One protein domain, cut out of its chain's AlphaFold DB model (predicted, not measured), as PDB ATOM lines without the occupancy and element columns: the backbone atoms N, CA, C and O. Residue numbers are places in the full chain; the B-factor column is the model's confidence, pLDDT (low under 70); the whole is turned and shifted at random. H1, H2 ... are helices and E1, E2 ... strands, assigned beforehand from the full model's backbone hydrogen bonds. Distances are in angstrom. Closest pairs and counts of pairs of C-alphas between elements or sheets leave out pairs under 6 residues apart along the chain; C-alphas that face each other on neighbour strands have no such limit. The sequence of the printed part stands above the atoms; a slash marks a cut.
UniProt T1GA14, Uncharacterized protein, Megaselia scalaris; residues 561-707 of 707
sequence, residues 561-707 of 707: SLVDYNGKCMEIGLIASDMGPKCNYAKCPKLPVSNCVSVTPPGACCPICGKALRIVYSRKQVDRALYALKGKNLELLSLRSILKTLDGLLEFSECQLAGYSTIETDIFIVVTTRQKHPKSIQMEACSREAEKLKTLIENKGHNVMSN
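This is residues 561 to 707 of the 707 residues of an uncharacterized protein of Megaselia scalaris (UniProt T1GA14). A small sheet, E2, E4 and E3 side by side, has helices H3 and H4 over one face; a long looped stretch, residues 567 to 610, lies with E1 at one end of the longest axis, and H1 and H2 make an arm at the other, where residues 627 to 633 stick out. The printed part has 147 residues with five named helices and four named strands, in the order E1 E2 H1 H2 H3 E3 E4 H4 H5. The class is mixed, with 70 residues, under half, in named elements; the sheet is antiparallel. The whole is compact, with a radius of gyration of the C-alphas of 16.5 A and spans of 48 by 35 by 25 A.

Start at E1, residues 563 to 566, which pairs with no named strand. Further on, H1, residues 619 to 628, and H2, residues 634 to 637, only just touch, with 3 pairs of C-alphas within 8 A, the closest Leu 626 and Leu 634, 6.9 A. H3, residues 639 to 648, is on the sheet, over E3, residues 655 to 661; their closest C-alphas are Asp 647 and Leu 657, 5.5 A. E4, residues 667 to 673, forms a hairpin with E3, N 658 and O 670 at 2.9 A, and is antiparallel to E2, residues 611 to 615, N 613 and O 669 at 2.9 A. H4, residues 680 to 698, on the same face as H3, makes with it two layers, helices on one face of a sheet; its C-alpha 690 is 5.7 A from C-alpha 671 of E4, their closest. H5, residues 702 to 705, touches H4 only at the corner, and only just, with 3 pairs within 8 A, the closest Ile 697 and Val 704, 6.4 A. In H1, H3 and H4 every O i to N i+4 pair is within hydrogen-bond range; H2 and H5 are too short for one.

Find C-alpha 563 at (141.625, 114.577, 47.081), where E1 begins. E3 spans 20.7 A and E4 19.8 A. H4 runs 27.3 A to C-alpha 698 at (167.486, 121.300, 56.278).

The farthest C-alphas, Ser 594 and Lys 630, are 50.9 A apart. The printed part has no cut; the link E1 to E2 is long. Confidence is under 70 at residues 631 to 634 and 705 to 707.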
ATOM      1  N   SER A 561     147.102 111.216  51.517       95.62
ATOM      2  CA  SER A 561     146.754 111.872  50.254       95.62
ATOM      3  C   SER A 561     145.516 112.751  50.414       95.62
ATOM      4  O   SER A 561     144.476 112.313  50.905       95.62
ATOM      5  N   LEU A 562     145.596 113.986  49.917       95.06
ATOM      6  CA  LEU A 562     144.412 114.816  49.687       95.06
ATOM      7  C   LEU A 562     143.681 114.354  48.424       95.06
ATOM      8  O   LEU A 562     144.251 113.645  47.588       95.06
ATOM      9  N   VAL A 563     142.424 114.771  48.294       95.12
ATOM     10  CA  VAL A 563     141.625 114.577  47.081       95.12
ATOM     11  C   VAL A 563     142.026 115.625  46.050       95.12
ATOM     12  O   VAL A 563     142.019 116.816  46.346       95.12
ATOM     13  N   ASP A 564     142.354 115.167  44.847       96.38
ATOM     14  CA  ASP A 564     142.581 116.006  43.673       96.38
ATOM     15  C   ASP A 564     141.235 116.351  43.013       96.38
ATOM     16  O   ASP A 564     140.863 117.515  42.879       96.38
ATOM     17  N   TYR A 565     140.441 115.323  42.689       95.62
ATOM     18  CA  TYR A 565     139.084 115.453  42.150       95.62
ATOM     19  C   TYR A 565     138.236 114.197  42.407       95.62
ATOM     20  O   TYR A 565     138.748 113.109  42.687       95.62
ATOM     21  N   ASN A 566     136.913 114.342  42.288       95.44
ATOM     22  CA  ASN A 566     135.963 113.240  42.456       95.44
ATOM     23  C   ASN A 566     135.984 112.287  41.252       95.44
ATOM     24  O   ASN A 566     136.074 112.716  40.102       95.44
ATOM     25  N   GLY A 567     135.818 110.992  41.511       94.88
ATOM     26  CA  GLY A 567     135.866 109.934  40.505       94.88
ATOM     27  C   GLY A 567     137.187 109.164  40.508       94.88
ATOM     28  O   GLY A 567     137.967 109.220  41.451       94.88
ATOM     29  N   LYS A 568     137.423 108.373  39.459       94.75
ATOM     30  CA  LYS A 568     138.698 107.663  39.284       94.75
ATOM     31  C   LYS A 568     139.730 108.602  38.671       94.75
ATOM     32  O   LYS A 568     139.351 109.528  37.962       94.75
ATOM     33  N   CYS A 569     141.009 108.316  38.871       95.00
ATOM     34  CA  CYS A 569     142.060 109.029  38.156       95.00
ATOM     35  C   CYS A 569     141.985 108.729  36.650       95.00
ATOM     36  O   CYS A 569     141.878 107.564  36.258       95.00
ATOM     37  N   MET A 570     142.005 109.777  35.826       92.94
ATOM     38  CA  MET A 570     141.850 109.696  34.364       92.94
ATOM     39  C   MET A 570     142.912 110.481  33.590       92.94
ATOM     40  O   MET A 570     143.098 110.233  32.404       92.94
ATOM     41  N   GLU A 571     143.597 111.417  34.242       92.00
ATOM     42  CA  GLU A 571     144.603 112.293  33.642       92.00
ATOM     43  C   GLU A 571     145.746 112.537  34.628       92.00
ATOM     44  O   GLU A 571     145.619 112.271  35.825       92.00
ATOM     45  N   ILE A 572     146.855 113.057  34.105       91.88
ATOM     46  CA  ILE A 572     148.006 113.521  34.873       91.88
ATOM     47  C   ILE A 572     148.204 115.018  34.642       91.88
ATOM     48  O   ILE A 572     148.178 115.480  33.502       91.88
ATOM     49  N   GLY A 573     148.444 115.764  35.718       90.06
ATOM     50  CA  GLY A 573     148.774 117.179  35.619       90.06
ATOM     51  C   GLY A 573     150.187 117.410  35.090       90.06
ATOM     52  O   GLY A 573     151.150 116.808  35.569       90.06
ATOM     53  N   LEU A 574     150.320 118.312  34.115       87.50
ATOM     54  CA  LEU A 574     151.623 118.745  33.611       87.50
ATOM     55  C   LEU A 574     152.359 119.590  34.659       87.50
ATOM     56  O   LEU A 574     151.765 120.425  35.345       87.50
ATOM     57  N   ILE A 575     153.678 119.420  34.749       82.25
ATOM     58  CA  ILE A 575     154.529 120.216  35.637       82.25
ATOM     59  C   ILE A 575     154.740 121.594  35.001       82.25
ATOM     60  O   ILE A 575     155.409 121.720  33.978       82.25
ATOM     61  N   ALA A 576     154.209 122.646  35.609       78.69
ATOM     62  CA  ALA A 576     154.388 124.015  35.134       78.69
ATOM     63  C   ALA A 576     154.614 124.975  36.307       78.69
ATOM     64  O   ALA A 576     154.465 124.596  37.466       78.69
ATOM     65  N   SER A 577     155.061 126.193  36.001       76.31
ATOM     66  CA  SER A 577     155.373 127.217  37.004       76.31
ATOM     67  C   SER A 577     154.130 127.903  37.566       76.31
ATOM     68  O   SER A 577     154.167 128.380  38.696       76.31
ATOM     69  N   ASP A 578     153.042 127.975  36.795       83.81
ATOM     70  CA  ASP A 578     151.772 128.491  37.293       83.81
ATOM     71  C   ASP A 578     151.145 127.490  38.280       83.81
ATOM     72  O   ASP A 578     151.291 126.279  38.130       83.81
ATOM     73  N   MET A 579     150.433 127.979  39.293       86.62
ATOM     74  CA  MET A 579     149.785 127.139  40.315       86.62
ATOM     75  C   MET A 579     148.284 126.974  40.038       86.62
ATOM     76  O   MET A 579     147.474 126.949  40.962       86.62
ATOM     77  N   GLY A 580     147.901 126.948  38.757       88.94
ATOM     78  CA  GLY A 580     146.526 126.737  38.314       88.94
ATOM     79  C   GLY A 580     146.181 125.260  38.075       88.94
ATOM     80  O   GLY A 580     147.020 124.377  38.294       88.94
ATOM     81  N   PRO A 581     144.947 124.984  37.611       92.06
ATOM     82  CA  PRO A 581     144.542 123.667  37.127       92.06
ATOM     83  C   PRO A 581     145.419 123.177  35.964       92.06
ATOM     84  O   PRO A 581     145.792 123.962  35.094       92.06
ATOM     85  N   LYS A 582     145.736 121.878  35.939       92.56
ATOM     86  CA  LYS A 582     146.686 121.256  34.991       92.56
ATOM     87  C   LYS A 582     146.080 120.254  34.023       92.56
ATOM     88  O   LYS A 582     146.782 119.787  33.130       92.56
ATOM     89  N   CYS A 583     144.816 119.911  34.216       91.81
ATOM     90  CA  CYS A 583     144.109 118.908  33.430       91.81
ATOM     91  C   CYS A 583     142.855 119.520  32.810       91.81
ATOM     92  O   CYS A 583     142.305 120.486  33.343       91.81
ATOM     93  N   ASN A 584     142.397 118.940  31.701       89.56
ATOM     94  CA  ASN A 584     141.273 119.479  30.937       89.56
ATOM     95  C   ASN A 584     139.937 118.836  31.326       89.56
ATOM     96  O   ASN A 584     138.912 119.515  31.340       89.56
ATOM     97  N   TYR A 585     139.927 117.535  31.634       89.56
ATOM     98  CA  TYR A 585     138.709 116.789  31.961       89.56
ATOM     99  C   TYR A 585     138.484 116.658  33.472       89.56
ATOM    100  O   TYR A 585     137.341 116.490  33.910       89.56
ATOM    101  N   ALA A 586     139.540 116.761  34.280       92.00
ATOM    102  CA  ALA A 586     139.419 116.780  35.735       92.00
ATOM    103  C   ALA A 586     138.680 118.039  36.227       92.00
ATOM    104  O   ALA A 586     139.067 119.173  35.946       92.00
ATOM    105  N   LYS A 587     137.613 117.841  37.008       93.56
ATOM    106  CA  LYS A 587     136.845 118.937  37.614       93.56
ATOM    107  C   LYS A 587     137.405 119.274  38.989       93.56
ATOM    108  O   LYS A 587     137.142 118.554  39.951       93.56
ATOM    109  N   CYS A 588     138.133 120.381  39.076       93.38
ATOM    110  CA  CYS A 588     138.763 120.782  40.325       93.38
ATOM    111  C   CYS A 588     137.774 121.313  41.367       93.38
ATOM    112  O   CYS A 588     136.877 122.094  41.025       93.38
ATOM    113  N   PRO A 589     137.940 120.928  42.647       90.56
ATOM    114  CA  PRO A 589     137.182 121.522  43.736       90.56
ATOM    115  C   PRO A 589     137.522 123.011  43.867       90.56
ATOM    116  O   PRO A 589     138.621 123.459  43.542       90.56
ATOM    117  N   LYS A 590     136.560 123.798  44.357       89.50
ATOM    118  CA  LYS A 590     136.798 125.215  44.651       89.50
ATOM    119  C   LYS A 590     137.737 125.337  45.850       89.50
ATOM    120  O   LYS A 590     137.565 124.627  46.839       89.50
ATOM    121  N   LEU A 591     138.680 126.274  45.771       89.12
ATOM    122  CA  LEU A 591     139.561 126.586  46.892       89.12
ATOM    123  C   LEU A 591     138.736 127.085  48.097       89.12
ATOM    124  O   LEU A 591     137.817 127.885  47.899       89.12
ATOM    125  N   PRO A 592     139.060 126.655  49.334       83.25
ATOM    126  CA  PRO A 592     138.353 127.077  50.546       83.25
ATOM    127  C   PRO A 592     138.288 128.598  50.748       83.25
ATOM    128  O   PRO A 592     137.313 129.099  51.303       83.25
ATOM    129  N   VAL A 593     139.319 129.327  50.303       84.25
ATOM    130  CA  VAL A 593     139.440 130.788  50.413       84.25
ATOM    131  C   VAL A 593     140.042 131.335  49.117       84.25
ATOM    132  O   VAL A 593     141.020 130.789  48.614       84.25
ATOM    133  N   SER A 594     139.483 132.426  48.582       77.12
ATOM    134  CA  SER A 594     139.855 132.974  47.266       77.12
ATOM    135  C   SER A 594     141.289 133.509  47.174       77.12
ATOM    136  O   SER A 594     141.856 133.509  46.090       77.12
ATOM    137  N   ASN A 595     141.878 133.931  48.298       79.88
ATOM    138  CA  ASN A 595     143.210 134.549  48.363       79.88
ATOM    139  C   ASN A 595     144.219 133.695  49.153       79.88
ATOM    140  O   ASN A 595     145.164 134.226  49.733       79.88
ATOM    141  N   CYS A 596     143.996 132.382  49.252       86.69
ATOM    142  CA  CYS A 596     144.964 131.505  49.904       86.69
ATOM    143  C   CYS A 596     146.228 131.343  49.043       86.69
ATOM    144  O   CYS A 596     146.184 131.464  47.818       86.69
ATOM    145  N   VAL A 597     147.352 131.004  49.677       86.38
ATOM    146  CA  VAL A 597     148.539 130.535  48.950       86.38
ATOM    147  C   VAL A 597     148.204 129.174  48.342       86.38
ATOM    148  O   VAL A 597     148.020 128.200  49.077       86.38
ATOM    149  N   SER A 598     148.076 129.120  47.015       90.50
ATOM    150  CA  SER A 598     147.784 127.887  46.291       90.50
ATOM    151  C   SER A 598     149.058 127.209  45.794       90.50
ATOM    152  O   SER A 598     150.011 127.853  45.357       90.50
ATOM    153  N   VAL A 599     149.055 125.882  45.840       93.00
ATOM    154  CA  VAL A 599     150.092 125.023  45.268       93.00
ATOM    155  C   VAL A 599     149.397 123.956  44.438       93.00
ATOM    156  O   VAL A 599     148.425 123.368  44.906       93.00
ATOM    157  N   THR A 600     149.900 123.670  43.239       93.94
ATOM    158  CA  THR A 600     149.461 122.494  42.476       93.94
ATOM    159  C   THR A 600     150.492 121.375  42.640       93.94
ATOM    160  O   THR A 600     151.630 121.547  42.193       93.94
ATOM    161  N   PRO A 601     150.154 120.254  43.309       94.50
ATOM    162  CA  PRO A 601     151.104 119.167  43.538       94.50
ATOM    163  C   PRO A 601     151.645 118.567  42.222       94.50
ATOM    164  O   PRO A 601     150.889 118.447  41.255       94.50
ATOM    165  N   PRO A 602     152.928 118.159  42.142       92.19
ATOM    166  CA  PRO A 602     153.497 117.581  40.922       92.19
ATOM    167  C   PRO A 602     152.748 116.326  40.449       92.19
ATOM    168  O   PRO A 602     152.718 115.307  41.144       92.19
ATOM    169  N   GLY A 603     152.172 116.382  39.246       91.19
ATOM    170  CA  GLY A 603     151.363 115.301  38.671       91.19
ATOM    171  C   GLY A 603     149.872 115.346  39.026       91.19
ATOM    172  O   GLY A 603     149.102 114.597  38.423       91.19
ATOM    173  N   ALA A 604     149.449 116.225  39.940       94.81
ATOM    174  CA  ALA A 604     148.042 116.454  40.268       94.81
ATOM    175  C   ALA A 604     147.403 117.482  39.324       94.81
ATOM    176  O   ALA A 604     148.075 118.347  38.756       94.81
ATOM    177  N   CYS A 605     146.088 117.399  39.171       95.19
ATOM    178  CA  CYS A 605     145.319 118.267  38.294       95.19
ATOM    179  C   CYS A 605     144.929 119.592  38.950       95.19
ATOM    180  O   CYS A 605     144.800 120.593  38.245       95.19
ATOM    181  N   CYS A 606     144.713 119.614  40.265       95.25
ATOM    182  CA  CYS A 606     144.011 120.697  40.935       95.25
ATOM    183  C   CYS A 606     144.871 121.434  41.965       95.25
ATOM    184  O   CYS A 606     145.643 120.814  42.702       95.25
ATOM    185  N   PRO A 607     144.736 122.771  42.045       94.31
ATOM    186  CA  PRO A 607     145.410 123.547  43.069       94.31
ATOM    187  C   PRO A 607     144.777 123.309  44.439       94.31
ATOM    188  O   PRO A 607     143.560 123.165  44.567       94.31
ATOM    189  N   ILE A 608     145.608 123.341  45.476       93.62
ATOM    190  CA  ILE A 608     145.202 123.230  46.878       93.62
ATOM    191  C   ILE A 608     145.745 124.412  47.681       93.62
ATOM    192  O   ILE A 608     146.833 124.913  47.402       93.62
ATOM    193  N   CYS A 609     145.001 124.860  48.694       92.31
ATOM    194  CA  CYS A 609     145.498 125.859  49.641       92.31
ATOM    195  C   CYS A 609     146.478 125.203  50.616       92.31
ATOM    196  O   CYS A 609     146.133 124.211  51.261       92.31
ATOM    197  N   GLY A 610     147.667 125.771  50.780       93.00
ATOM    198  CA  GLY A 610     148.637 125.285  51.754       93.00
ATOM    199  C   GLY A 610     150.060 125.700  51.424       93.00
ATOM    200  O   GLY A 610     150.325 126.379  50.432       93.00
ATOM    201  N   LYS A 611     150.992 125.263  52.267       94.62
ATOM    202  CA  LYS A 611     152.425 125.463  52.050       94.62
ATOM    203  C   LYS A 611     153.074 124.110  51.814       94.62
ATOM    204  O   LYS A 611     152.864 123.176  52.588       94.62
ATOM    205  N   ALA A 612     153.839 124.006  50.734       94.19
ATOM    206  CA  ALA A 612     154.486 122.768  50.334       94.19
ATOM    207  C   ALA A 612     156.010 122.853  50.427       94.19
ATOM    208  O   ALA A 612     156.598 123.925  50.273       94.19
ATOM    209  N   LEU A 613     156.634 121.697  50.634       93.19
ATOM    210  CA  LEU A 613     158.071 121.488  50.550       93.19
ATOM    211  C   LEU A 613     158.368 120.205  49.761       93.19
ATOM    212  O   LEU A 613     157.535 119.302  49.660       93.19
ATOM    213  N   ARG A 614     159.572 120.140  49.196       91.75
ATOM    214  CA  ARG A 614     160.079 118.988  48.445       91.75
ATOM    215  C   ARG A 614     161.273 118.405  49.185       91.75
ATOM    216  O   ARG A 614     162.175 119.150  49.562       91.75
ATOM    217  N   ILE A 615     161.280 117.092  49.385       92.19
ATOM    218  CA  ILE A 615     162.360 116.376  50.064       92.19
ATOM    219  C   ILE A 615     163.035 115.442  49.070       92.19
ATOM    220  O   ILE A 615     162.452 114.459  48.607       92.19
ATOM    221  N   VAL A 616     164.302 115.727  48.791       91.56
ATOM    222  CA  VAL A 616     165.188 114.823  48.064       91.56
ATOM    223  C   VAL A 616     165.860 113.896  49.078       91.56
ATOM    224  O   VAL A 616     166.384 114.358  50.091       91.56
ATOM    225  N   TYR A 617     165.840 112.585  48.830       89.44
ATOM    226  CA  TYR A 617     166.372 111.588  49.761       89.44
ATOM    227  C   TYR A 617     167.363 110.634  49.077       89.44
ATOM    228  O   TYR A 617     167.205 110.271  47.911       89.44
ATOM    229  N   SER A 618     168.388 110.194  49.814       88.12
ATOM    230  CA  SER A 618     169.374 109.227  49.311       88.12
ATOM    231  C   SER A 618     168.852 107.800  49.452       88.12
ATOM    232  O   SER A 618     168.727 107.283  50.566       88.12
ATOM    233  N   ARG A 619     168.629 107.121  48.322       87.25
ATOM    234  CA  ARG A 619     168.283 105.688  48.306       87.25
ATOM    235  C   ARG A 619     169.369 104.832  48.966       87.25
ATOM    236  O   ARG A 619     169.037 103.941  49.738       87.25
ATOM    237  N   LYS A 620     170.652 105.177  48.785       87.12
ATOM    238  CA  LYS A 620     171.778 104.481  49.432       87.12
ATOM    239  C   LYS A 620     171.719 104.538  50.961       87.12
ATOM    240  O   LYS A 620     172.107 103.576  51.617       87.12
ATOM    241  N   GLN A 621     171.243 105.640  51.552       85.75
ATOM    242  CA  GLN A 621     171.073 105.700  53.012       85.75
ATOM    243  C   GLN A 621     169.923 104.811  53.489       85.75
ATOM    244  O   GLN A 621     170.056 104.162  54.526       85.75
ATOM    245  N   VAL A 622     168.834 104.734  52.717       87.00
ATOM    246  CA  VAL A 622     167.739 103.792  52.988       87.00
ATOM    247  C   VAL A 622     168.259 102.352  52.917       87.00
ATOM    248  O   VAL A 622     168.025 101.581  53.843       87.00
ATOM    249  N   ASP A 623     169.052 102.009  51.898       86.44
ATOM    250  CA  ASP A 623     169.663 100.678  51.742       86.44
ATOM    251  C   ASP A 623     170.544 100.296  52.936       86.44
ATOM    252  O   ASP A 623     170.434  99.194  53.475       86.44
ATOM    253  N   ARG A 624     171.393 101.222  53.401       85.06
ATOM    254  CA  ARG A 624     172.245 101.010  54.584       85.06
ATOM    255  C   ARG A 624     171.429 100.765  55.849       85.06
ATOM    256  O   ARG A 624     171.791  99.900  56.646       85.06
ATOM    257  N   ALA A 625     170.338 101.510  56.033       83.25
ATOM    258  CA  ALA A 625     169.447 101.326  57.171       83.25
ATOM    259  C   ALA A 625     168.735  99.964  57.118       83.25
ATOM    260  O   ALA A 625     168.725  99.239  58.112       83.25
ATOM    261  N   LEU A 626     168.228  99.560  55.948       83.38
ATOM    262  CA  LEU A 626     167.606  98.245  55.742       83.38
ATOM    263  C   LEU A 626     168.579  97.092  55.994       83.38
ATOM    264  O   LEU A 626     168.209  96.096  56.620       83.38
ATOM    265  N   TYR A 627     169.828  97.245  55.552       83.00
ATOM    266  CA  TYR A 627     170.884  96.272  55.801       83.00
ATOM    267  C   TYR A 627     171.124  96.076  57.306       83.00
ATOM    268  O   TYR A 627     171.148  94.941  57.786       83.00
ATOM    269  N   ALA A 628     171.213  97.165  58.079       80.25
ATOM    270  CA  ALA A 628     171.384  97.090  59.534       80.25
ATOM    271  C   ALA A 628     170.172  96.481  60.258       80.25
ATOM    272  O   ALA A 628     170.338  95.790  61.267       80.25
ATOM    273  N   LEU A 629     168.962  96.668  59.723       78.38
ATOM    274  CA  LEU A 629     167.741  96.032  60.227       78.38
ATOM    275  C   LEU A 629     167.635  94.536  59.862       78.38
ATOM    276  O   LEU A 629     166.705  93.861  60.313       78.38
ATOM    277  N   LYS A 630     168.589  93.988  59.090       75.06
ATOM    278  CA  LYS A 630     168.673  92.566  58.696       75.06
ATOM    279  C   LYS A 630     167.369  92.036  58.083       75.06
ATOM    280  O   LYS A 630     166.949  90.918  58.381       75.06
ATOM    281  N   GLY A 631     166.685  92.861  57.291       65.19
ATOM    282  CA  GLY A 631     165.413  92.496  56.656       65.19
ATOM    283  C   GLY A 631     164.219  92.352  57.614       65.19
ATOM    284  O   GLY A 631     163.151  91.910  57.196       65.19
ATOM    285  N   LYS A 632     164.360  92.716  58.896       68.12
ATOM    286  CA  LYS A 632     163.252  92.760  59.861       68.12
ATOM    287  C   LYS A 632     162.672  94.171  59.929       68.12
ATOM    288  O   LYS A 632     163.399  95.150  59.844       68.12
ATOM    289  N   ASN A 633     161.361  94.276  60.154       69.94
ATOM    290  CA  ASN A 633     160.655  95.556  60.316       69.94
ATOM    291  C   ASN A 633     160.832  96.530  59.132       69.94
ATOM    292  O   ASN A 633     160.924  97.738  59.331       69.94
ATOM    293  N   LEU A 634     160.833  96.002  57.903       69.62
ATOM    294  CA  LEU A 634     160.922  96.776  56.654       69.62
ATOM    295  C   LEU A 634     159.874  97.905  56.564       69.62
ATOM    296  O   LEU A 634     160.124  98.939  55.956       69.62
ATOM    297  N   GLU A 635     158.729  97.743  57.232       70.94
ATOM    298  CA  GLU A 635     157.648  98.738  57.302       70.94
ATOM    299  C   GLU A 635     158.092 100.115  57.827       70.94
ATOM    300  O   GLU A 635     157.479 101.131  57.491       70.94
ATOM    301  N   LEU A 636     159.163 100.158  58.630       72.81
ATOM    302  CA  LEU A 636     159.679 101.377  59.262       72.81
ATOM    303  C   LEU A 636     160.261 102.382  58.261       72.81
ATOM    304  O   LEU A 636     160.275 103.574  58.552       72.81
ATOM    305  N   LEU A 637     160.717 101.918  57.094       81.06
ATOM    306  CA  LEU A 637     161.348 102.746  56.056       81.06
ATOM    307  C   LEU A 637     160.457 102.896  54.809       81.06
ATOM    308  O   LEU A 637     160.931 103.177  53.705       81.06
ATOM    309  N   SER A 638     159.146 102.728  54.996       88.25
ATOM    310  CA  SER A 638     158.131 103.042  53.992       88.25
ATOM    311  C   SER A 638     157.842 104.546  53.934       88.25
ATOM    312  O   SER A 638     158.005 105.270  54.919       88.25
ATOM    313  N   LEU A 639     157.323 105.014  52.795       92.12
ATOM    314  CA  LEU A 639     156.860 106.399  52.645       92.12
ATOM    315  C   LEU A 639     155.839 106.781  53.726       92.12
ATOM    316  O   LEU A 639     155.915 107.858  54.309       92.12
ATOM    317  N   ARG A 640     154.910 105.869  54.031       91.31
ATOM    318  CA  ARG A 640     153.880 106.076  55.051       91.31
ATOM    319  C   ARG A 640     154.478 106.285  56.442       91.31
ATOM    320  O   ARG A 640     153.973 107.114  57.191       91.31
ATOM    321  N   SER A 641     155.534 105.543  56.779       88.44
ATOM    322  CA  SER A 641     156.250 105.700  58.048       88.44
ATOM    323  C   SER A 641     156.868 107.095  58.157       88.44
ATOM    324  O   SER A 641     156.616 107.792  59.134       88.44
ATOM    325  N   ILE A 642     157.557 107.555  57.102       90.62
ATOM    326  CA  ILE A 642     158.139 108.908  57.050       90.62
ATOM    327  C   ILE A 642     157.058 109.981  57.223       90.62
ATOM    328  O   ILE A 642     157.194 110.856  58.073       90.62
ATOM    329  N   LEU A 643     155.965 109.906  56.456       93.25
ATOM    330  CA  LEU A 643     154.885 110.896  56.529       93.25
ATOM    331  C   LEU A 643     154.209 110.908  57.905       93.25
ATOM    332  O   LEU A 643     153.904 111.978  58.423       93.25
ATOM    333  N   LYS A 644     154.035 109.738  58.529       89.62
ATOM    334  CA  LYS A 644     153.487 109.626  59.884       89.62
ATOM    335  C   LYS A 644     154.410 110.248  60.933       89.62
ATOM    336  O   LYS A 644     153.914 110.935  61.823       89.62
ATOM    337  N   THR A 645     155.721 110.027  60.836       87.94
ATOM    338  CA  THR A 645     156.699 110.657  61.735       87.94
ATOM    339  C   THR A 645     156.685 112.175  61.570       87.94
ATOM    340  O   THR A 645     156.628 112.890  62.564       87.94
ATOM    341  N   LEU A 646     156.645 112.678  60.329       91.88
ATOM    342  CA  LEU A 646     156.583 114.117  60.055       91.88
ATOM    343  C   LEU A 646     155.263 114.760  60.513       91.88
ATOM    344  O   LEU A 646     155.292 115.855  61.066       91.88
ATOM    345  N   ASP A 647     154.118 114.088  60.352       91.12
ATOM    346  CA  ASP A 647     152.833 114.567  60.892       91.12
ATOM    347  C   ASP A 647     152.861 114.657  62.427       91.12
ATOM    348  O   ASP A 647     152.301 115.581  63.017       91.12
ATOM    349  N   GLY A 648     153.583 113.745  63.085       87.50
ATOM    350  CA  GLY A 648     153.806 113.774  64.531       87.50
ATOM    351  C   GLY A 648     154.555 115.014  65.035       87.50
ATOM    352  O   GLY A 648     154.403 115.360  66.201       87.50
ATOM    353  N   LEU A 649     155.317 115.700  64.173       88.56
ATOM    354  CA  LEU A 649     156.068 116.922  64.512       88.56
ATOM    355  C   LEU A 649     155.243 118.214  64.380       88.56
ATOM    356  O   LEU A 649     155.686 119.284  64.816       88.56
ATOM    357  N   LEU A 650     154.057 118.133  63.771       90.12
ATOM    358  CA  LEU A 650     153.105 119.238  63.767       90.12
ATOM    359  C   LEU A 650     152.594 119.461  65.197       90.12
ATOM    360  O   LEU A 650     152.272 118.504  65.905       90.12
ATOM    361  N   GLU A 651     152.487 120.712  65.620       86.69
ATOM    362  CA  GLU A 651     152.019 121.101  66.949       86.69
ATOM    363  C   GLU A 651     150.495 121.292  66.971       86.69
ATOM    364  O   GLU A 651     149.804 120.772  67.855       86.69
ATOM    365  N   PHE A 652     149.956 121.974  65.958       88.44
ATOM    366  CA  PHE A 652     148.530 122.287  65.881       88.44
ATOM    367  C   PHE A 652     147.678 121.115  65.372       88.44
ATOM    368  O   PHE A 652     148.066 120.339  64.489       88.44
ATOM    369  N   SER A 653     146.476 120.982  65.937       87.06
ATOM    370  CA  SER A 653     145.506 119.939  65.568       87.06
ATOM    371  C   SER A 653     144.706 120.267  64.300       87.06
ATOM    372  O   SER A 653     144.185 119.376  63.626       87.06
ATOM    373  N   GLU A 654     144.613 121.555  63.974       88.44
ATOM    374  CA  GLU A 654     143.909 122.103  62.817       88.44
ATOM    375  C   GLU A 654     144.685 121.885  61.513       88.44
ATOM    376  O   GLU A 654     144.097 121.960  60.430       88.44
ATOM    377  N   CYS A 655     145.981 121.594  61.620       91.38
ATOM    378  CA  CYS A 655     146.870 121.319  60.504       91.38
ATOM    379  C   CYS A 655     146.949 119.823  60.212       91.38
ATOM    380  O   CYS A 655     146.944 118.986  61.114       91.38
ATOM    381  N   GLN A 656     147.027 119.502  58.928       91.44
ATOM    382  CA  GLN A 656     147.171 118.153  58.411       91.44
ATOM    383  C   GLN A 656     148.325 118.118  57.415       91.44
ATOM    384  O   GLN A 656     148.416 118.972  56.527       91.44
ATOM    385  N   LEU A 657     149.177 117.103  57.552       94.94
ATOM    386  CA  LEU A 657     150.199 116.786  56.572       94.94
ATOM    387  C   LEU A 657     149.633 115.841  55.508       94.94
ATOM    388  O   LEU A 657     148.974 114.847  55.816       94.94
ATOM    389  N   ALA A 658     149.926 116.134  54.249       95.88
ATOM    390  CA  ALA A 658     149.748 115.209  53.143       95.88
ATOM    391  C   ALA A 658     151.039 115.129  52.333       95.88
ATOM    392  O   ALA A 658     151.783 116.104  52.238       95.88
ATOM    393  N   GLY A 659     151.321 113.979  51.736       96.31
ATOM    394  CA  GLY A 659     152.523 113.819  50.938       96.31
ATOM    395  C   GLY A 659     152.574 112.516  50.165       96.31
ATOM    396  O   GLY A 659     151.840 111.573  50.447       96.31
ATOM    397  N   TYR A 660     153.428 112.484  49.148       95.56
ATOM    398  CA  TYR A 660     153.602 111.320  48.287       95.56
ATOM    399  C   TYR A 660     154.945 111.343  47.545       95.56
ATOM    400  O   TYR A 660     155.608 112.376  47.456       95.56
ATOM    401  N   SER A 661     155.341 110.191  46.996       93.81
ATOM    402  CA  SER A 661     156.479 110.084  46.077       93.81
ATOM    403  C   SER A 661     156.065 110.605  44.702       93.81
ATOM    404  O   SER A 661     155.177 110.032  44.072       93.81
ATOM    405  N   THR A 662     156.703 111.669  44.225       93.12
ATOM    406  CA  THR A 662     156.339 112.308  42.957       93.12
ATOM    407  C   THR A 662     156.835 111.508  41.749       93.12
ATOM    408  O   THR A 662     157.669 110.602  41.853       93.12
ATOM    409  N   ILE A 663     156.377 111.912  40.564       90.38
ATOM    410  CA  ILE A 663     156.905 111.433  39.280       90.38
ATOM    411  C   ILE A 663     158.362 111.867  39.018       90.38
ATOM    412  O   ILE A 663     159.025 111.263  38.178       90.38
ATOM    413  N   GLU A 664     158.864 112.877  39.738       89.19
ATOM    414  CA  GLU A 664     160.220 113.438  39.632       89.19
ATOM    415  C   GLU A 664     161.221 112.783  40.613       89.19
ATOM    416  O   GLU A 664     162.354 113.252  40.718       89.19
ATOM    417  N   THR A 665     160.850 111.683  41.286       87.50
ATOM    418  CA  THR A 665     161.663 110.884  42.242       87.50
ATOM    419  C   THR A 665     161.964 111.495  43.615       87.50
ATOM    420  O   THR A 665     162.787 110.951  44.352       87.50
ATOM    421  N   ASP A 666     161.286 112.569  44.002       92.56
ATOM    422  CA  ASP A 666     161.353 113.162  45.342       92.56
ATOM    423  C   ASP A 666     160.054 112.946  46.135       92.56
ATOM    424  O   ASP A 666     159.076 112.400  45.623       92.56
ATOM    425  N   ILE A 667     160.042 113.358  47.402       94.69
ATOM    426  CA  ILE A 667     158.846 113.328  48.248       94.69
ATOM    427  C   ILE A 667     158.260 114.739  48.303       94.69
ATOM    428  O   ILE A 667     158.894 115.665  48.809       94.69
ATOM    429  N   PHE A 668     157.038 114.895  47.804       95.50
ATOM    430  CA  PHE A 668     156.265 116.120  47.961       95.50
ATOM    431  C   PHE A 668     155.490 116.065  49.271       95.50
ATOM    432  O   PHE A 668     154.843 115.058  49.563       95.50
ATOM    433  N   ILE A 669     155.533 117.154  50.035       97.00
ATOM    434  CA  ILE A 669     154.753 117.325  51.258       97.00
ATOM    435  C   ILE A 669     154.032 118.661  51.196       97.00
ATOM    436  O   ILE A 669     154.614 119.673  50.818       97.00
ATOM    437  N   VAL A 670     152.778 118.669  51.623       96.31
ATOM    438  CA  VAL A 670     151.981 119.871  51.837       96.31
ATOM    439  C   VAL A 670     151.382 119.838  53.236       96.31
ATOM    440  O   VAL A 670     150.843 118.821  53.670       96.31
ATOM    441  N   VAL A 671     151.471 120.966  53.936       96.06
ATOM    442  CA  VAL A 671     150.726 121.190  55.174       96.06
ATOM    443  C   VAL A 671     149.560 122.111  54.848       96.06
ATOM    444  O   VAL A 671     149.732 123.196  54.280       96.06
ATOM    445  N   THR A 672     148.358 121.652  55.173       93.69
ATOM    446  CA  THR A 672     147.106 122.364  54.916       93.69
ATOM    447  C   THR A 672     146.189 122.288  56.131       93.69
ATOM    448  O   THR A 672     146.469 121.589  57.104       93.69
ATOM    449  N   THR A 673     145.087 123.024  56.093       91.12
ATOM    450  CA  THR A 673     144.080 122.998  57.149       91.12
ATOM    451  C   THR A 673     143.150 121.807  56.963       91.12
ATOM    452  O   THR A 673     142.664 121.560  55.862       91.12
ATOM    453  N   ARG A 674     142.793 121.134  58.054       87.25
ATOM    454  CA  ARG A 674     141.790 120.058  58.053       87.25
ATOM    455  C   ARG A 674     140.342 120.570  58.042       87.25
ATOM    456  O   ARG A 674     139.402 119.810  57.813       87.25
ATOM    457  N   GLN A 675     140.150 121.854  58.338       83.31
ATOM    458  CA  GLN A 675     138.840 122.501  58.388       83.31
ATOM    459  C   GLN A 675     138.320 122.786  56.975       83.31
ATOM    460  O   GLN A 675     139.061 123.268  56.125       83.31
ATOM    461  N   LYS A 676     137.019 122.560  56.738       80.62
ATOM    462  CA  LYS A 676     136.374 122.895  55.450       80.62
ATOM    463  C   LYS A 676     136.302 124.408  55.206       80.62
ATOM    464  O   LYS A 676     136.372 124.851  54.065       80.62
ATOM    465  N   HIS A 677     136.178 125.182  56.282       84.38
ATOM    466  CA  HIS A 677     136.126 126.644  56.262       84.38
ATOM    467  C   HIS A 677     137.156 127.201  57.254       84.38
ATOM    468  O   HIS A 677     136.799 127.533  58.387       84.38
ATOM    469  N   PRO A 678     138.446 127.225  56.881       87.81
ATOM    470  CA  PRO A 678     139.504 127.665  57.779       87.81
ATOM    471  C   PRO A 678     139.505 129.187  57.963       87.81
ATOM    472  O   PRO A 678     139.256 129.947  57.027       87.81
ATOM    473  N   LYS A 679     139.849 129.643  59.172       87.44
ATOM    474  CA  LYS A 679     140.151 131.059  59.442       87.44
ATOM    475  C   LYS A 679     141.525 131.433  58.875       87.44
ATOM    476  O   LYS A 679     142.406 130.579  58.779       87.44
ATOM    477  N   SER A 680     141.747 132.723  58.599       86.69
ATOM    478  CA  SER A 680     143.049 133.228  58.118       86.69
ATOM    479  C   SER A 680     144.214 132.811  59.027       86.69
ATOM    480  O   SER A 680     145.200 132.252  58.556       86.69
ATOM    481  N   ILE A 681     144.040 132.953  60.346       86.62
ATOM    482  CA  ILE A 681     145.055 132.579  61.344       86.62
ATOM    483  C   ILE A 681     145.377 131.075  61.355       86.62
ATOM    484  O   ILE A 681     146.520 130.694  61.580       86.62
ATOM    485  N   GLN A 682     144.398 130.210  61.057       89.00
ATOM    486  CA  GLN A 682     144.614 128.760  60.970       89.00
ATOM    487  C   GLN A 682     145.429 128.397  59.726       89.00
ATOM    488  O   GLN A 682     146.322 127.558  59.798       89.00
ATOM    489  N   MET A 683     145.158 129.052  58.593       89.25
ATOM    490  CA  MET A 683     145.961 128.872  57.381       89.25
ATOM    491  C   MET A 683     147.392 129.368  57.580       89.25
ATOM    492  O   MET A 683     148.334 128.686  57.172       89.25
ATOM    493  N   GLU A 684     147.564 130.523  58.230       89.94
ATOM    494  CA  GLU A 684     148.893 131.028  58.556       89.94
ATOM    495  C   GLU A 684     149.635 130.056  59.478       89.94
ATOM    496  O   GLU A 684     150.754 129.670  59.150       89.94
ATOM    497  N   ALA A 685     149.010 129.587  60.561       91.00
ATOM    498  CA  ALA A 685     149.613 128.616  61.474       91.00
ATOM    499  C   ALA A 685     150.090 127.348  60.747       91.00
ATOM    500  O   ALA A 685     151.236 126.938  60.922       91.00
ATOM    501  N   CYS A 686     149.281 126.776  59.851       93.12
ATOM    502  CA  CYS A 686     149.697 125.609  59.068       93.12
ATOM    503  C   CYS A 686     150.820 125.918  58.067       93.12
ATOM    504  O   CYS A 686     151.679 125.069  57.823       93.12
ATOM    505  N   SER A 687     150.872 127.138  57.522       93.19
ATOM    506  CA  SER A 687     152.023 127.582  56.729       93.19
ATOM    507  C   SER A 687     153.292 127.680  57.580       93.19
ATOM    508  O   SER A 687     154.366 127.314  57.106       93.19
ATOM    509  N   ARG A 688     153.187 128.145  58.832       93.00
ATOM    510  CA  ARG A 688     154.322 128.220  59.768       93.00
ATOM    511  C   ARG A 688     154.818 126.846  60.187       93.00
ATOM    512  O   ARG A 688     156.021 126.640  60.272       93.00
ATOM    513  N   GLU A 689     153.916 125.891  60.375       93.50
ATOM    514  CA  GLU A 689     154.284 124.498  60.629       93.50
ATOM    515  C   GLU A 689     155.098 123.898  59.474       93.50
ATOM    516  O   GLU A 689     156.101 123.225  59.707       93.50
ATOM    517  N   ALA A 690     154.722 124.182  58.221       95.00
ATOM    518  CA  ALA A 690     155.499 123.749  57.058       95.00
ATOM    519  C   ALA A 690     156.898 124.386  57.017       95.00
ATOM    520  O   ALA A 690     157.872 123.707  56.690       95.00
ATOM    521  N   GLU A 691     157.007 125.677  57.349       93.31
ATOM    522  CA  GLU A 691     158.291 126.384  57.452       93.31
ATOM    523  C   GLU A 691     159.167 125.777  58.558       93.31
ATOM    524  O   GLU A 691     160.327 125.458  58.304       93.31
ATOM    525  N   LYS A 692     158.592 125.499  59.735       92.44
ATOM    526  CA  LYS A 692     159.264 124.806  60.846       92.44
ATOM    527  C   LYS A 692     159.780 123.430  60.416       92.44
ATOM    528  O   LYS A 692     160.942 123.105  60.650       92.44
ATOM    529  N   LEU A 693     158.946 122.626  59.747       93.12
ATOM    530  CA  LEU A 693     159.343 121.315  59.219       93.12
ATOM    531  C   LEU A 693     160.491 121.421  58.210       93.12
ATOM    532  O   LEU A 693     161.442 120.644  58.293       93.12
ATOM    533  N   LYS A 694     160.433 122.388  57.283       92.38
ATOM    534  CA  LYS A 694     161.514 122.651  56.320       92.38
ATOM    535  C   LYS A 694     162.830 122.920  57.050       92.38
ATOM    536  O   LYS A 694     163.820 122.248  56.767       92.38
ATOM    537  N   THR A 695     162.819 123.837  58.015       90.00
ATOM    538  CA  THR A 695     164.006 124.211  58.791       90.00
ATOM    539  C   THR A 695     164.556 123.025  59.585       90.00
ATOM    540  O   THR A 695     165.764 122.799  59.589       90.00
ATOM    541  N   LEU A 696     163.693 122.196  60.188       89.19
ATOM    542  CA  LEU A 696     164.110 120.974  60.886       89.19
ATOM    543  C   LEU A 696     164.783 119.954  59.953       89.19
ATOM    544  O   LEU A 696     165.760 119.317  60.352       89.19
ATOM    545  N   ILE A 697     164.291 119.797  58.720       89.62
ATOM    546  CA  ILE A 697     164.863 118.869  57.733       89.62
ATOM    547  C   ILE A 697     166.204 119.391  57.206       89.62
ATOM    548  O   ILE A 697     167.187 118.650  57.208       89.62
ATOM    549  N   GLU A 698     166.267 120.661  56.798       86.12
ATOM    550  CA  GLU A 698     167.486 121.300  56.278       86.12
ATOM    551  C   GLU A 698     168.600 121.306  57.328       86.12
ATOM    552  O   GLU A 698     169.736 120.912  57.049       86.12
ATOM    553  N   ASN A 699     168.254 121.645  58.571       82.75
ATOM    554  CA  ASN A 699     169.205 121.653  59.672       82.75
ATOM    555  C   ASN A 699     169.487 120.260  60.231       82.75
ATOM    556  O   ASN A 699     170.326 120.155  61.124       82.75
ATOM    557  N   LYS A 700     168.852 119.189  59.734       82.06
ATOM    558  CA  LYS A 700     168.986 117.837  60.295       82.06
ATOM    559  C   LYS A 700     168.780 117.827  61.813       82.06
ATOM    560  O   LYS A 700     169.612 117.302  62.555       82.06
ATOM    561  N   GLY A 701     167.705 118.465  62.264       80.62
ATOM    562  CA  GLY A 701     167.375 118.552  63.680       80.62
ATOM    563  C   GLY A 701     167.255 117.166  64.312       80.62
ATOM    564  O   GLY A 701     166.890 116.191  63.647       80.62
ATOM    565  N   HIS A 702     167.532 117.076  65.610       77.44
ATOM    566  CA  HIS A 702     167.491 115.823  66.368       77.44
ATOM    567  C   HIS A 702     166.178 115.048  66.188       77.44
ATOM    568  O   HIS A 702     166.221 113.834  66.031       77.44
ATOM    569  N   ASN A 703     165.041 115.744  66.109       78.38
ATOM    570  CA  ASN A 703     163.718 115.165  65.862       78.38
ATOM    571  C   ASN A 703     163.590 114.417  64.528       78.38
ATOM    572  O   ASN A 703     162.832 113.458  64.437       78.38
ATOM    573  N   VAL A 704     164.319 114.862  63.501       79.25
ATOM    574  CA  VAL A 704     164.309 114.272  62.152       79.25
ATOM    575  C   VAL A 704     165.402 113.217  62.011       79.25
ATOM    576  O   VAL A 704     165.254 112.246  61.279       79.25
ATOM    577  N   MET A 705     166.530 113.412  62.694       69.31
ATOM    578  CA  MET A 705     167.681 112.517  62.598       69.31
ATOM    579  C   MET A 705     167.607 111.320  63.542       69.31
ATOM    580  O   MET A 705     168.245 110.306  63.254       69.31
ATOM    581  N   SER A 706     166.884 111.448  64.657       59.31
ATOM    582  CA  SER A 706     166.846 110.439  65.715       59.31
ATOM    583  C   SER A 706     165.647 109.502  65.639       59.31
ATOM    584  O   SER A 706     165.736 108.488  66.309       59.31
ATOM    585  N   ASN A 707     164.581 109.791  64.880       53.00
ATOM    586  CA  ASN A 707     163.353 108.973  64.810       53.00
ATOM    587  C   ASN A 707     163.021 108.504  63.393       53.00
ATOM    588  O   ASN A 707     163.232 109.294  62.447       53.00
TER     589      ASN A 707